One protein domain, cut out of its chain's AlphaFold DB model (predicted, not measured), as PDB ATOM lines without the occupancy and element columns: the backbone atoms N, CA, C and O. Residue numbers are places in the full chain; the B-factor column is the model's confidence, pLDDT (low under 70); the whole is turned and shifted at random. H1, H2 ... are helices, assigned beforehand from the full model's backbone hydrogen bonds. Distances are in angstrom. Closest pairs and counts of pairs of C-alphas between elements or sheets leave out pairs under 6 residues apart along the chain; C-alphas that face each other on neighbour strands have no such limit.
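Overview. This is residues 259 to 338 of the 370 residues of an uncharacterized protein of Eimeria brunetti (UniProt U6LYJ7). A small three-helix head, H1, H2 and H3, folds back and forth on itself, and a long helical arm, H4, sticks out from it. The head is a compact body, while residues 315 to 338 stand free and make the length of the whole. The printed part has 80 residues with four named helices, H1, H2, H3 and H4 in that order, and no named strand; the class is all helix. The whole is extended, with a radius of gyration of the C-alphas of 18.9 A and spans of 59 by 29 by 18 A.

Along the chain. H1 is residues 260 to 278, 26.9 A from first to last C-alpha, and begins at C-alpha 260 at (166.388, 106.515, 194.158). H2 is residues 283 to 293, 15.1 A long, and H3 is residues 298 to 307, 14.4 A long, ending at C-alpha 307 at (170.799, 112.364, 211.641). H4 is residues 316 to 334, 26.3 A long, and ends at C-alpha 334 at (185.086, 145.460, 194.013).

Arrangement. H1 and H2 form a helical hairpin and touch at a shallow tilt of 22 degrees, opposite ways; their closest C-alphas, of Ala 274 and Ala 286, are 4.6 A apart. H2 and H3 form a second helical hairpin and touch, opposite ways, at a shallow tilt of 34.8 degrees, only just short of steep; their closest C-alphas, of Ala 292 and Gly 301, are 4.2 A apart. H1 touches H3 with residues 260 to 267 alone, the same way at a steep tilt of 55 degrees; the closest C-alphas, of Lys 264 and Pro 298, are 5.4 A apart. H4 is apart from H1, H2 and H3. In H1, H2, H3 and H4 every O i to N i+4 pair is within hydrogen-bond range.

Size, cuts and confidence. The C-alphas farthest apart, of Glu 279 and Ser 337, are 59.1 A apart. Without the stretch that stands free, the body of 56 residues spans 33 by 19 by 18 A. The printed part has no cut. The links H1 to H2 and H2 to H3 are tight, and the link H3 to H4, 8 residues, is short. The mean pLDDT of the printed part is 77.5; it is under 70 at residues 280 to 282, 312 to 323, 325 to 326 and 329, and H4 has a mean of 66.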
ATOM      1  N   PRO A 259     167.779 111.093 193.648       85.50
ATOM      2  CA  PRO A 259     167.301 110.013 192.792       85.50
ATOM      3  C   PRO A 259     167.474 108.644 193.467       85.50
ATOM      4  O   PRO A 259     168.525 108.353 194.035       85.50
ATOM      5  N   ILE A 260     166.444 107.790 193.409       83.19
ATOM      6  CA  ILE A 260     166.388 106.515 194.158       83.19
ATOM      7  C   ILE A 260     167.594 105.614 193.847       83.19
ATOM      8  O   ILE A 260     168.147 104.986 194.747       83.19
ATOM      9  N   HIS A 261     168.028 105.567 192.584       80.75
ATOM     10  CA  HIS A 261     169.183 104.767 192.171       80.75
ATOM     11  C   HIS A 261     170.488 105.254 192.817       80.75
ATOM     12  O   HIS A 261     171.295 104.431 193.242       80.75
ATOM     13  N   LEU A 262     170.659 106.570 192.960       79.19
ATOM     14  CA  LEU A 262     171.851 107.176 193.547       79.19
ATOM     15  C   LEU A 262     171.871 106.982 195.067       79.19
ATOM     16  O   LEU A 262     172.892 106.589 195.623       79.19
ATOM     17  N   ALA A 263     170.720 107.138 195.729       82.31
ATOM     18  CA  ALA A 263     170.574 106.806 197.148       82.31
ATOM     19  C   ALA A 263     170.891 105.323 197.425       82.31
ATOM     20  O   ALA A 263     171.584 105.003 198.390       82.31
ATOM     21  N   LYS A 264     170.439 104.417 196.548       83.19
ATOM     22  CA  LYS A 264     170.731 102.980 196.643       83.19
ATOM     23  C   LYS A 264     172.220 102.678 196.447       83.19
ATOM     24  O   LYS A 264     172.781 101.905 197.218       83.19
ATOM     25  N   GLN A 265     172.856 103.294 195.451       83.62
ATOM     26  CA  GLN A 265     174.292 103.144 195.199       83.62
ATOM     27  C   GLN A 265     175.126 103.635 196.390       83.62
ATOM     28  O   GLN A 265     176.065 102.961 196.807       83.62
ATOM     29  N   LEU A 266     174.742 104.766 196.978       81.12
ATOM     30  CA  LEU A 266     175.421 105.334 198.135       81.12
ATOM     31  C   LEU A 266     175.305 104.439 199.376       81.12
ATOM     32  O   LEU A 266     176.300 104.187 200.053       81.12
ATOM     33  N   LEU A 267     174.109 103.910 199.645       83.62
ATOM     34  CA  LEU A 267     173.907 102.942 200.724       83.62
ATOM     35  C   LEU A 267     174.723 101.665 200.514       83.62
ATOM     36  O   LEU A 267     175.292 101.146 201.470       83.62
ATOM     37  N   GLN A 268     174.828 101.185 199.274       87.12
ATOM     38  CA  GLN A 268     175.624 100.002 198.952       87.12
ATOM     39  C   GLN A 268     177.121 100.228 199.210       87.12
ATOM     40  O   GLN A 268     177.773  99.364 199.792       87.12
ATOM     41  N   GLN A 269     177.660 101.393 198.837       80.94
ATOM     42  CA  GLN A 269     179.058 101.746 199.116       80.94
ATOM     43  C   GLN A 269     179.328 101.885 200.619       80.94
ATOM     44  O   GLN A 269     180.342 101.400 201.115       80.94
ATOM     45  N   LEU A 270     178.402 102.490 201.369       81.88
ATOM     46  CA  LEU A 270     178.523 102.586 202.823       81.88
ATOM     47  C   LEU A 270     178.439 101.219 203.501       81.88
ATOM     48  O   LEU A 270     179.167 100.976 204.457       81.88
ATOM     49  N   GLN A 271     177.608 100.306 202.999       85.69
ATOM     50  CA  GLN A 271     177.525  98.947 203.528       85.69
ATOM     51  C   GLN A 271     178.830  98.164 203.315       85.69
ATOM     52  O   GLN A 271     179.248  97.429 204.207       85.69
ATOM     53  N   GLN A 272     179.504  98.359 202.177       83.31
ATOM     54  CA  GLN A 272     180.838  97.796 201.932       83.31
ATOM     55  C   GLN A 272     181.884  98.380 202.889       83.31
ATOM     56  O   GLN A 272     182.703  97.638 203.424       83.31
ATOM     57  N   LEU A 273     181.818  99.688 203.158       76.12
ATOM     58  CA  LEU A 273     182.698 100.334 204.132       76.12
ATOM     59  C   LEU A 273     182.446  99.820 205.555       76.12
ATOM     60  O   LEU A 273     183.392  99.554 206.286       76.12
ATOM     61  N   ALA A 274     181.181  99.651 205.945       81.19
ATOM     62  CA  ALA A 274     180.824  99.136 207.261       81.19
ATOM     63  C   ALA A 274     181.388  97.729 207.493       81.19
ATOM     64  O   ALA A 274     181.912  97.473 208.571       81.19
ATOM     65  N   ALA A 275     181.352  96.862 206.474       80.88
ATOM     66  CA  ALA A 275     181.953  95.532 206.548       80.88
ATOM     67  C   ALA A 275     183.475  95.587 206.778       80.88
ATOM     68  O   ALA A 275     183.996  94.790 207.546       80.88
ATOM     69  N   ALA A 276     184.173  96.556 206.174       74.06
ATOM     70  CA  ALA A 276     185.604  96.760 206.406       74.06
ATOM     71  C   ALA A 276     185.907  97.331 207.807       74.06
ATOM     72  O   ALA A 276     186.921  96.997 208.409       74.06
ATOM     73  N   VAL A 277     185.022  98.174 208.353       74.25
ATOM     74  CA  VAL A 277     185.193  98.786 209.686       74.25
ATOM     75  C   VAL A 277     184.886  97.806 210.827       74.25
ATOM     76  O   VAL A 277     185.457  97.946 211.907       74.25
ATOM     77  N   GLU A 278     184.037  96.790 210.617       77.81
ATOM     78  CA  GLU A 278     183.794  95.747 211.632       77.81
ATOM     79  C   GLU A 278     185.071  94.982 212.013       77.81
ATOM     80  O   GLU A 278     185.192  94.544 213.159       77.81
ATOM     81  N   GLU A 279     186.047  94.887 211.107       73.94
ATOM     82  CA  GLU A 279     187.346  94.264 211.389       73.94
ATOM     83  C   GLU A 279     188.225  95.127 212.321       73.94
ATOM     84  O   GLU A 279     189.039  94.582 213.063       73.94
ATOM     85  N   GLY A 280     188.001  96.449 212.363       67.06
ATOM     86  CA  GLY A 280     188.780  97.430 213.139       67.06
ATOM     87  C   GLY A 280     188.228  97.781 214.533       67.06
ATOM     88  O   GLY A 280     188.769  98.650 215.211       67.06
ATOM     89  N   GLY A 281     187.148  97.135 214.991       60.44
ATOM     90  CA  GLY A 281     186.695  97.182 216.392       60.44
ATOM     91  C   GLY A 281     185.657  98.251 216.769       60.44
ATOM     92  O   GLY A 281     184.999  98.104 217.805       60.44
ATOM     93  N   ASP A 282     185.408  99.268 215.937       68.50
ATOM     94  CA  ASP A 282     184.440 100.332 216.255       68.50
ATOM     95  C   ASP A 282     183.014 100.005 215.758       68.50
ATOM     96  O   ASP A 282     182.445 100.586 214.829       68.50
ATOM     97  N   THR A 283     182.414  99.002 216.405       81.06
ATOM     98  CA  THR A 283     181.127  98.384 216.013       81.06
ATOM     99  C   THR A 283     179.921  99.333 216.025       81.06
ATOM    100  O   THR A 283     178.886  99.028 215.428       81.06
ATOM    101  N   SER A 284     180.016 100.489 216.690       85.19
ATOM    102  CA  SER A 284     178.909 101.447 216.799       85.19
ATOM    103  C   SER A 284     178.572 102.089 215.448       85.19
ATOM    104  O   SER A 284     177.402 102.150 215.062       85.19
ATOM    105  N   VAL A 285     179.596 102.509 214.697       81.06
ATOM    106  CA  VAL A 285     179.428 103.154 213.385       81.06
ATOM    107  C   VAL A 285     178.952 102.139 212.350       81.06
ATOM    108  O   VAL A 285     177.978 102.394 211.641       81.06
ATOM    109  N   ALA A 286     179.570 100.956 212.323       84.75
ATOM    110  CA  ALA A 286     179.164  99.872 211.434       84.75
ATOM    111  C   ALA A 286     177.695  99.470 211.655       84.75
ATOM    112  O   ALA A 286     176.937  99.333 210.693       84.75
ATOM    113  N   ARG A 287     177.247  99.396 212.918       90.00
ATOM    114  CA  ARG A 287     175.850  99.098 213.258       90.00
ATOM    115  C   ARG A 287     174.880 100.169 212.768       90.00
ATOM    116  O   ARG A 287     173.829  99.821 212.236       90.00
ATOM    117  N   GLN A 288     175.220 101.450 212.921       88.62
ATOM    118  CA  GLN A 288     174.384 102.555 212.434       88.62
ATOM    119  C   GLN A 288     174.275 102.554 210.902       88.62
ATOM    120  O   GLN A 288     173.198 102.810 210.361       88.62
ATOM    121  N   ILE A 289     175.359 102.209 210.202       86.88
ATOM    122  CA  ILE A 289     175.350 102.061 208.743       86.88
ATOM    123  C   ILE A 289     174.521 100.845 208.315       86.88
ATOM    124  O   ILE A 289     173.696 100.957 207.407       86.88
ATOM    125  N   ALA A 290     174.672  99.706 208.993       89.56
ATOM    126  CA  ALA A 290     173.896  98.500 208.717       89.56
ATOM    127  C   ALA A 290     172.391  98.704 208.966       89.56
ATOM    128  O   ALA A 290     171.570  98.253 208.169       89.56
ATOM    129  N   GLU A 291     172.017  99.425 210.028       92.50
ATOM    130  CA  GLU A 291     170.622  99.778 210.315       92.50
ATOM    131  C   GLU A 291     170.045 100.724 209.250       92.50
ATOM    132  O   GLU A 291     168.903 100.555 208.815       92.50
ATOM    133  N   ALA A 292     170.831 101.699 208.787       90.50
ATOM    134  CA  ALA A 292     170.423 102.596 207.710       90.50
ATOM    135  C   ALA A 292     170.260 101.870 206.363       90.50
ATOM    136  O   ALA A 292     169.340 102.188 205.611       90.50
ATOM    137  N   ALA A 293     171.100 100.870 206.079       90.00
ATOM    138  CA  ALA A 293     171.025 100.056 204.864       90.00
ATOM    139  C   ALA A 293     169.801  99.128 204.807       90.00
ATOM    140  O   ALA A 293     169.404  98.716 203.721       90.00
ATOM    141  N   GLN A 294     169.178  98.826 205.951       92.19
ATOM    142  CA  GLN A 294     167.951  98.025 206.029       92.19
ATOM    143  C   GLN A 294     166.662  98.846 205.851       92.19
ATOM    144  O   GLN A 294     165.569  98.287 205.941       92.19
ATOM    145  N   ALA A 295     166.755 100.160 205.628       92.06
ATOM    146  CA  ALA A 295     165.577 100.986 205.382       92.06
ATOM    147  C   ALA A 295     164.842 100.544 204.100       92.06
ATOM    148  O   ALA A 295     165.471 100.304 203.071       92.06
ATOM    149  N   GLU A 296     163.505 100.465 204.155       91.12
ATOM    150  CA  GLU A 296     162.674 100.104 202.993       91.12
ATOM    151  C   GLU A 296     162.820 101.117 201.844       91.12
ATOM    152  O   GLU A 296     162.855 100.727 200.676       91.12
ATOM    153  N   ASP A 297     162.954 102.408 202.174       92.06
ATOM    154  CA  ASP A 297     163.318 103.467 201.232       92.06
ATOM    155  C   ASP A 297     164.802 103.850 201.418       92.06
ATOM    156  O   ASP A 297     165.198 104.270 202.514       92.06
ATOM    157  N   PRO A 298     165.644 103.772 200.367       87.19
ATOM    158  CA  PRO A 298     167.046 104.169 200.461       87.19
ATOM    159  C   PRO A 298     167.243 105.638 200.879       87.19
ATOM    160  O   PRO A 298     168.258 105.981 201.485       87.19
ATOM    161  N   ARG A 299     166.275 106.524 200.618       86.94
ATOM    162  CA  ARG A 299     166.330 107.937 201.040       86.94
ATOM    163  C   ARG A 299     166.192 108.103 202.550       86.94
ATOM    164  O   ARG A 299     166.831 108.982 203.138       86.94
ATOM    165  N   ASP A 300     165.394 107.248 203.184       90.50
ATOM    166  CA  ASP A 300     165.258 107.221 204.640       90.50
ATOM    167  C   ASP A 300     166.546 106.711 205.290       90.50
ATOM    168  O   ASP A 300     166.970 107.251 206.312       90.50
ATOM    169  N   GLY A 301     167.224 105.748 204.656       89.50
ATOM    170  CA  GLY A 301     168.559 105.300 205.060       89.50
ATOM    171  C   GLY A 301     169.585 106.439 205.051       89.50
ATOM    172  O   GLY A 301     170.237 106.697 206.064       89.50
ATOM    173  N   VAL A 302     169.667 107.202 203.954       85.25
ATOM    174  CA  VAL A 302     170.549 108.385 203.861       85.25
ATOM    175  C   VAL A 302     170.177 109.452 204.898       85.25
ATOM    176  O   VAL A 302     171.054 110.039 205.532       85.25
ATOM    177  N   SER A 303     168.881 109.667 205.140       85.75
ATOM    178  CA  SER A 303     168.405 110.617 206.154       85.75
ATOM    179  C   SER A 303     168.788 110.195 207.579       85.75
ATOM    180  O   SER A 303     169.185 111.043 208.379       85.75
ATOM    181  N   LYS A 304     168.714 108.897 207.907       88.56
ATOM    182  CA  LYS A 304     169.164 108.355 209.201       88.56
ATOM    183  C   LYS A 304     170.671 108.526 209.396       88.56
ATOM    184  O   LYS A 304     171.094 108.932 210.474       88.56
ATOM    185  N   LEU A 305     171.470 108.303 208.351       86.88
ATOM    186  CA  LEU A 305     172.924 108.524 208.378       86.88
ATOM    187  C   LEU A 305     173.288 109.994 208.601       86.88
ATOM    188  O   LEU A 305     174.225 110.303 209.342       86.88
ATOM    189  N   GLN A 306     172.520 110.910 208.010       84.56
ATOM    190  CA  GLN A 306     172.678 112.338 208.263       84.56
ATOM    191  C   GLN A 306     172.304 112.705 209.708       84.56
ATOM    192  O   GLN A 306     173.030 113.459 210.353       84.56
ATOM    193  N   GLN A 307     171.207 112.154 210.243       85.25
ATOM    194  CA  GLN A 307     170.799 112.364 211.641       85.25
ATOM    195  C   GLN A 307     171.819 111.805 212.639       85.25
ATOM    196  O   GLN A 307     172.043 112.412 213.684       85.25
ATOM    197  N   ALA A 308     172.470 110.692 212.295       84.00
ATOM    198  CA  ALA A 308     173.563 110.106 213.066       84.00
ATOM    199  C   ALA A 308     174.864 110.935 213.006       84.00
ATOM    200  O   ALA A 308     175.819 110.631 213.712       84.00
ATOM    201  N   GLY A 309     174.923 111.984 212.174       83.25
ATOM    202  CA  GLY A 309     176.114 112.817 211.995       83.25
ATOM    203  C   GLY A 309     177.236 112.145 211.200       83.25
ATOM    204  O   GLY A 309     178.305 112.735 211.056       83.25
ATOM    205  N   LEU A 310     176.987 110.948 210.659       79.50
ATOM    206  CA  LEU A 310     177.930 110.183 209.840       79.50
ATOM    207  C   LEU A 310     178.048 110.742 208.420       79.50
ATOM    208  O   LEU A 310     179.072 110.568 207.768       79.50
ATOM    209  N   LEU A 311     177.011 111.439 207.949       76.69
ATOM    210  CA  LEU A 311     176.984 112.056 206.630       76.69
ATOM    211  C   LEU A 311     176.619 113.536 206.767       76.69
ATOM    212  O   LEU A 311     175.489 113.890 207.098       76.69
ATOM    213  N   ARG A 312     177.581 114.430 206.523       66.12
ATOM    214  CA  ARG A 312     177.317 115.874 206.454       66.12
ATOM    215  C   ARG A 312     176.912 116.246 205.034       66.12
ATOM    216  O   ARG A 312     177.732 116.704 204.250       66.12
ATOM    217  N   VAL A 313     175.629 116.099 204.718       61.91
ATOM    218  CA  VAL A 313     175.062 116.830 203.578       61.91
ATOM    219  C   VAL A 313     174.924 118.280 204.032       61.91
ATOM    220  O   VAL A 313     174.170 118.556 204.974       61.91
ATOM    221  N   SER A 314     175.706 119.192 203.451       52.16
ATOM    222  CA  SER A 314     175.567 120.623 203.714       52.16
ATOM    223  C   SER A 314     174.104 121.008 203.519       52.16
ATOM    224  O   SER A 314     173.520 120.741 202.472       52.16
ATOM    225  N   SER A 315     173.478 121.607 204.533       49.16
ATOM    226  CA  SER A 315     172.141 122.161 204.337       49.16
ATOM    227  C   SER A 315     172.222 123.229 203.239       49.16
ATOM    228  O   SER A 315     173.115 124.081 203.324       49.16
ATOM    229  N   PRO A 316     171.305 123.245 202.255       54.66
ATOM    230  CA  PRO A 316     171.296 124.251 201.191       54.66
ATOM    231  C   PRO A 316     171.297 125.678 201.748       54.66
ATOM    232  O   PRO A 316     171.930 126.558 201.185       54.66
ATOM    233  N   GLN A 317     170.695 125.896 202.920       45.56
ATOM    234  CA  GLN A 317     170.692 127.197 203.599       45.56
ATOM    235  C   GLN A 317     172.083 127.613 204.095       45.56
ATOM    236  O   GLN A 317     172.406 128.799 204.128       45.56
ATOM    237  N   VAL A 318     172.917 126.653 204.498       50.22
ATOM    238  CA  VAL A 318     174.285 126.918 204.960       50.22
ATOM    239  C   VAL A 318     175.187 127.218 203.768       50.22
ATOM    240  O   VAL A 318     175.967 128.161 203.835       50.22
ATOM    241  N   GLU A 319     175.042 126.488 202.661       53.81
ATOM    242  CA  GLU A 319     175.765 126.787 201.419       53.81
ATOM    243  C   GLU A 319     175.327 128.108 200.793       53.81
ATOM    244  O   GLU A 319     176.184 128.901 200.419       53.81
ATOM    245  N   GLU A 320     174.030 128.409 200.769       56.28
ATOM    246  CA  GLU A 320     173.503 129.697 200.313       56.28
ATOM    247  C   GLU A 320     174.005 130.844 201.202       56.28
ATOM    248  O   GLU A 320     174.420 131.881 200.694       56.28
ATOM    249  N   THR A 321     174.085 130.642 202.522       56.12
ATOM    250  CA  THR A 321     174.683 131.629 203.438       56.12
ATOM    251  C   THR A 321     176.180 131.805 203.181       56.12
ATOM    252  O   THR A 321     176.679 132.926 203.221       56.12
ATOM    253  N   ILE A 322     176.913 130.725 202.895       58.31
ATOM    254  CA  ILE A 322     178.340 130.787 202.549       58.31
ATOM    255  C   ILE A 322     178.539 131.487 201.197       58.31
ATOM    256  O   ILE A 322     179.452 132.304 201.074       58.31
ATOM    257  N   LEU A 323     177.682 131.222 200.207       65.00
ATOM    258  CA  LEU A 323     177.695 131.881 198.900       65.00
ATOM    259  C   LEU A 323     177.358 133.367 199.024       65.00
ATOM    260  O   LEU A 323     178.129 134.187 198.537       65.00
ATOM    261  N   LEU A 324     176.303 133.727 199.760       72.50
ATOM    262  CA  LEU A 324     175.943 135.117 200.057       72.50
ATOM    263  C   LEU A 324     177.060 135.845 200.808       72.50
ATOM    264  O   LEU A 324     177.366 136.996 200.505       72.50
ATOM    265  N   LEU A 325     177.710 135.184 201.769       64.06
ATOM    266  CA  LEU A 325     178.839 135.761 202.496       64.06
ATOM    267  C   LEU A 325     180.048 135.970 201.573       64.06
ATOM    268  O   LEU A 325     180.728 136.994 201.661       64.06
ATOM    269  N   ARG A 326     180.308 135.025 200.662       67.44
ATOM    270  CA  ARG A 326     181.385 135.114 199.669       67.44
ATOM    271  C   ARG A 326     181.125 136.225 198.657       67.44
ATOM    272  O   ARG A 326     182.023 137.023 198.404       67.44
ATOM    273  N   GLU A 327     179.909 136.305 198.134       82.12
ATOM    274  CA  GLU A 327     179.476 137.337 197.193       82.12
ATOM    275  C   GLU A 327     179.480 138.721 197.853       82.12
ATOM    276  O   GLU A 327     179.989 139.680 197.276       82.12
ATOM    277  N   SER A 328     179.034 138.817 199.110       72.31
ATOM    278  CA  SER A 328     179.116 140.046 199.906       72.31
ATOM    279  C   SER A 328     180.565 140.503 200.098       72.31
ATOM    280  O   SER A 328     180.877 141.678 199.893       72.31
ATOM    281  N   MET A 329     181.484 139.581 200.411       62.75
ATOM    282  CA  MET A 329     182.912 139.904 200.494       62.75
ATOM    283  C   MET A 329     183.505 140.303 199.137       62.75
ATOM    284  O   MET A 329     184.357 141.189 199.081       62.75
ATOM    285  N   GLN A 330     183.053 139.692 198.042       77.44
ATOM    286  CA  GLN A 330     183.539 139.993 196.697       77.44
ATOM    287  C   GLN A 330     183.039 141.355 196.193       77.44
ATOM    288  O   GLN A 330     183.834 142.135 195.668       77.44
ATOM    289  N   GLN A 331     181.770 141.701 196.429       78.69
ATOM    290  CA  GLN A 331     181.247 143.046 196.162       78.69
ATOM    291  C   GLN A 331     181.969 144.101 197.003       78.69
ATOM    292  O   GLN A 331     182.321 145.169 196.498       78.69
ATOM    293  N   GLN A 332     182.260 143.792 198.271       77.38
ATOM    294  CA  GLN A 332     183.028 144.691 199.126       77.38
ATOM    295  C   GLN A 332     184.474 144.867 198.634       77.38
ATOM    296  O   GLN A 332     185.039 145.950 198.782       77.38
ATOM    297  N   GLN A 333     185.074 143.845 198.014       74.00
ATOM    298  CA  GLN A 333     186.370 143.982 197.347       74.00
ATOM    299  C   GLN A 333     186.276 144.846 196.085       74.00
ATOM    300  O   GLN A 333     187.124 145.714 195.911       74.00
ATOM    301  N   GLN A 334     185.247 144.680 195.250       79.75
ATOM    302  CA  GLN A 334     185.086 145.460 194.013       79.75
ATOM    303  C   GLN A 334     184.859 146.960 194.258       79.75
ATOM    304  O   GLN A 334     185.256 147.777 193.432       79.75
ATOM    305  N   GLN A 335     184.258 147.337 195.390       79.31
ATOM    306  CA  GLN A 335     184.076 148.747 195.757       79.31
ATOM    307  C   GLN A 335     185.313 149.386 196.394       79.31
ATOM    308  O   GLN A 335     185.381 150.612 196.498       79.31
ATOM    309  N   ARG A 336     186.294 148.588 196.828       73.69
ATOM    310  CA  ARG A 336     187.538 149.130 197.370       73.69
ATOM    311  C   ARG A 336     188.476 149.508 196.246       73.69
ATOM    312  O   ARG A 336     188.737 148.711 195.344       73.69
ATOM    313  N   SER A 337     189.034 150.710 196.346       79.94
ATOM    314  CA  SER A 337     190.079 151.130 195.428       79.94
ATOM    315  C   SER A 337     191.269 150.157 195.521       79.94
ATOM    316  O   SER A 337     191.543 149.604 196.595       79.94
ATOM    317  N   PRO A 338     192.005 149.934 194.423       72.69
ATOM    318  CA  PRO A 338     193.178 149.061 194.431       72.69
ATOM    319  C   PRO A 338     194.232 149.483 195.476       72.69
ATOM    320  O   PRO A 338     194.954 148.634 195.998       72.69
TER     321      PRO A 338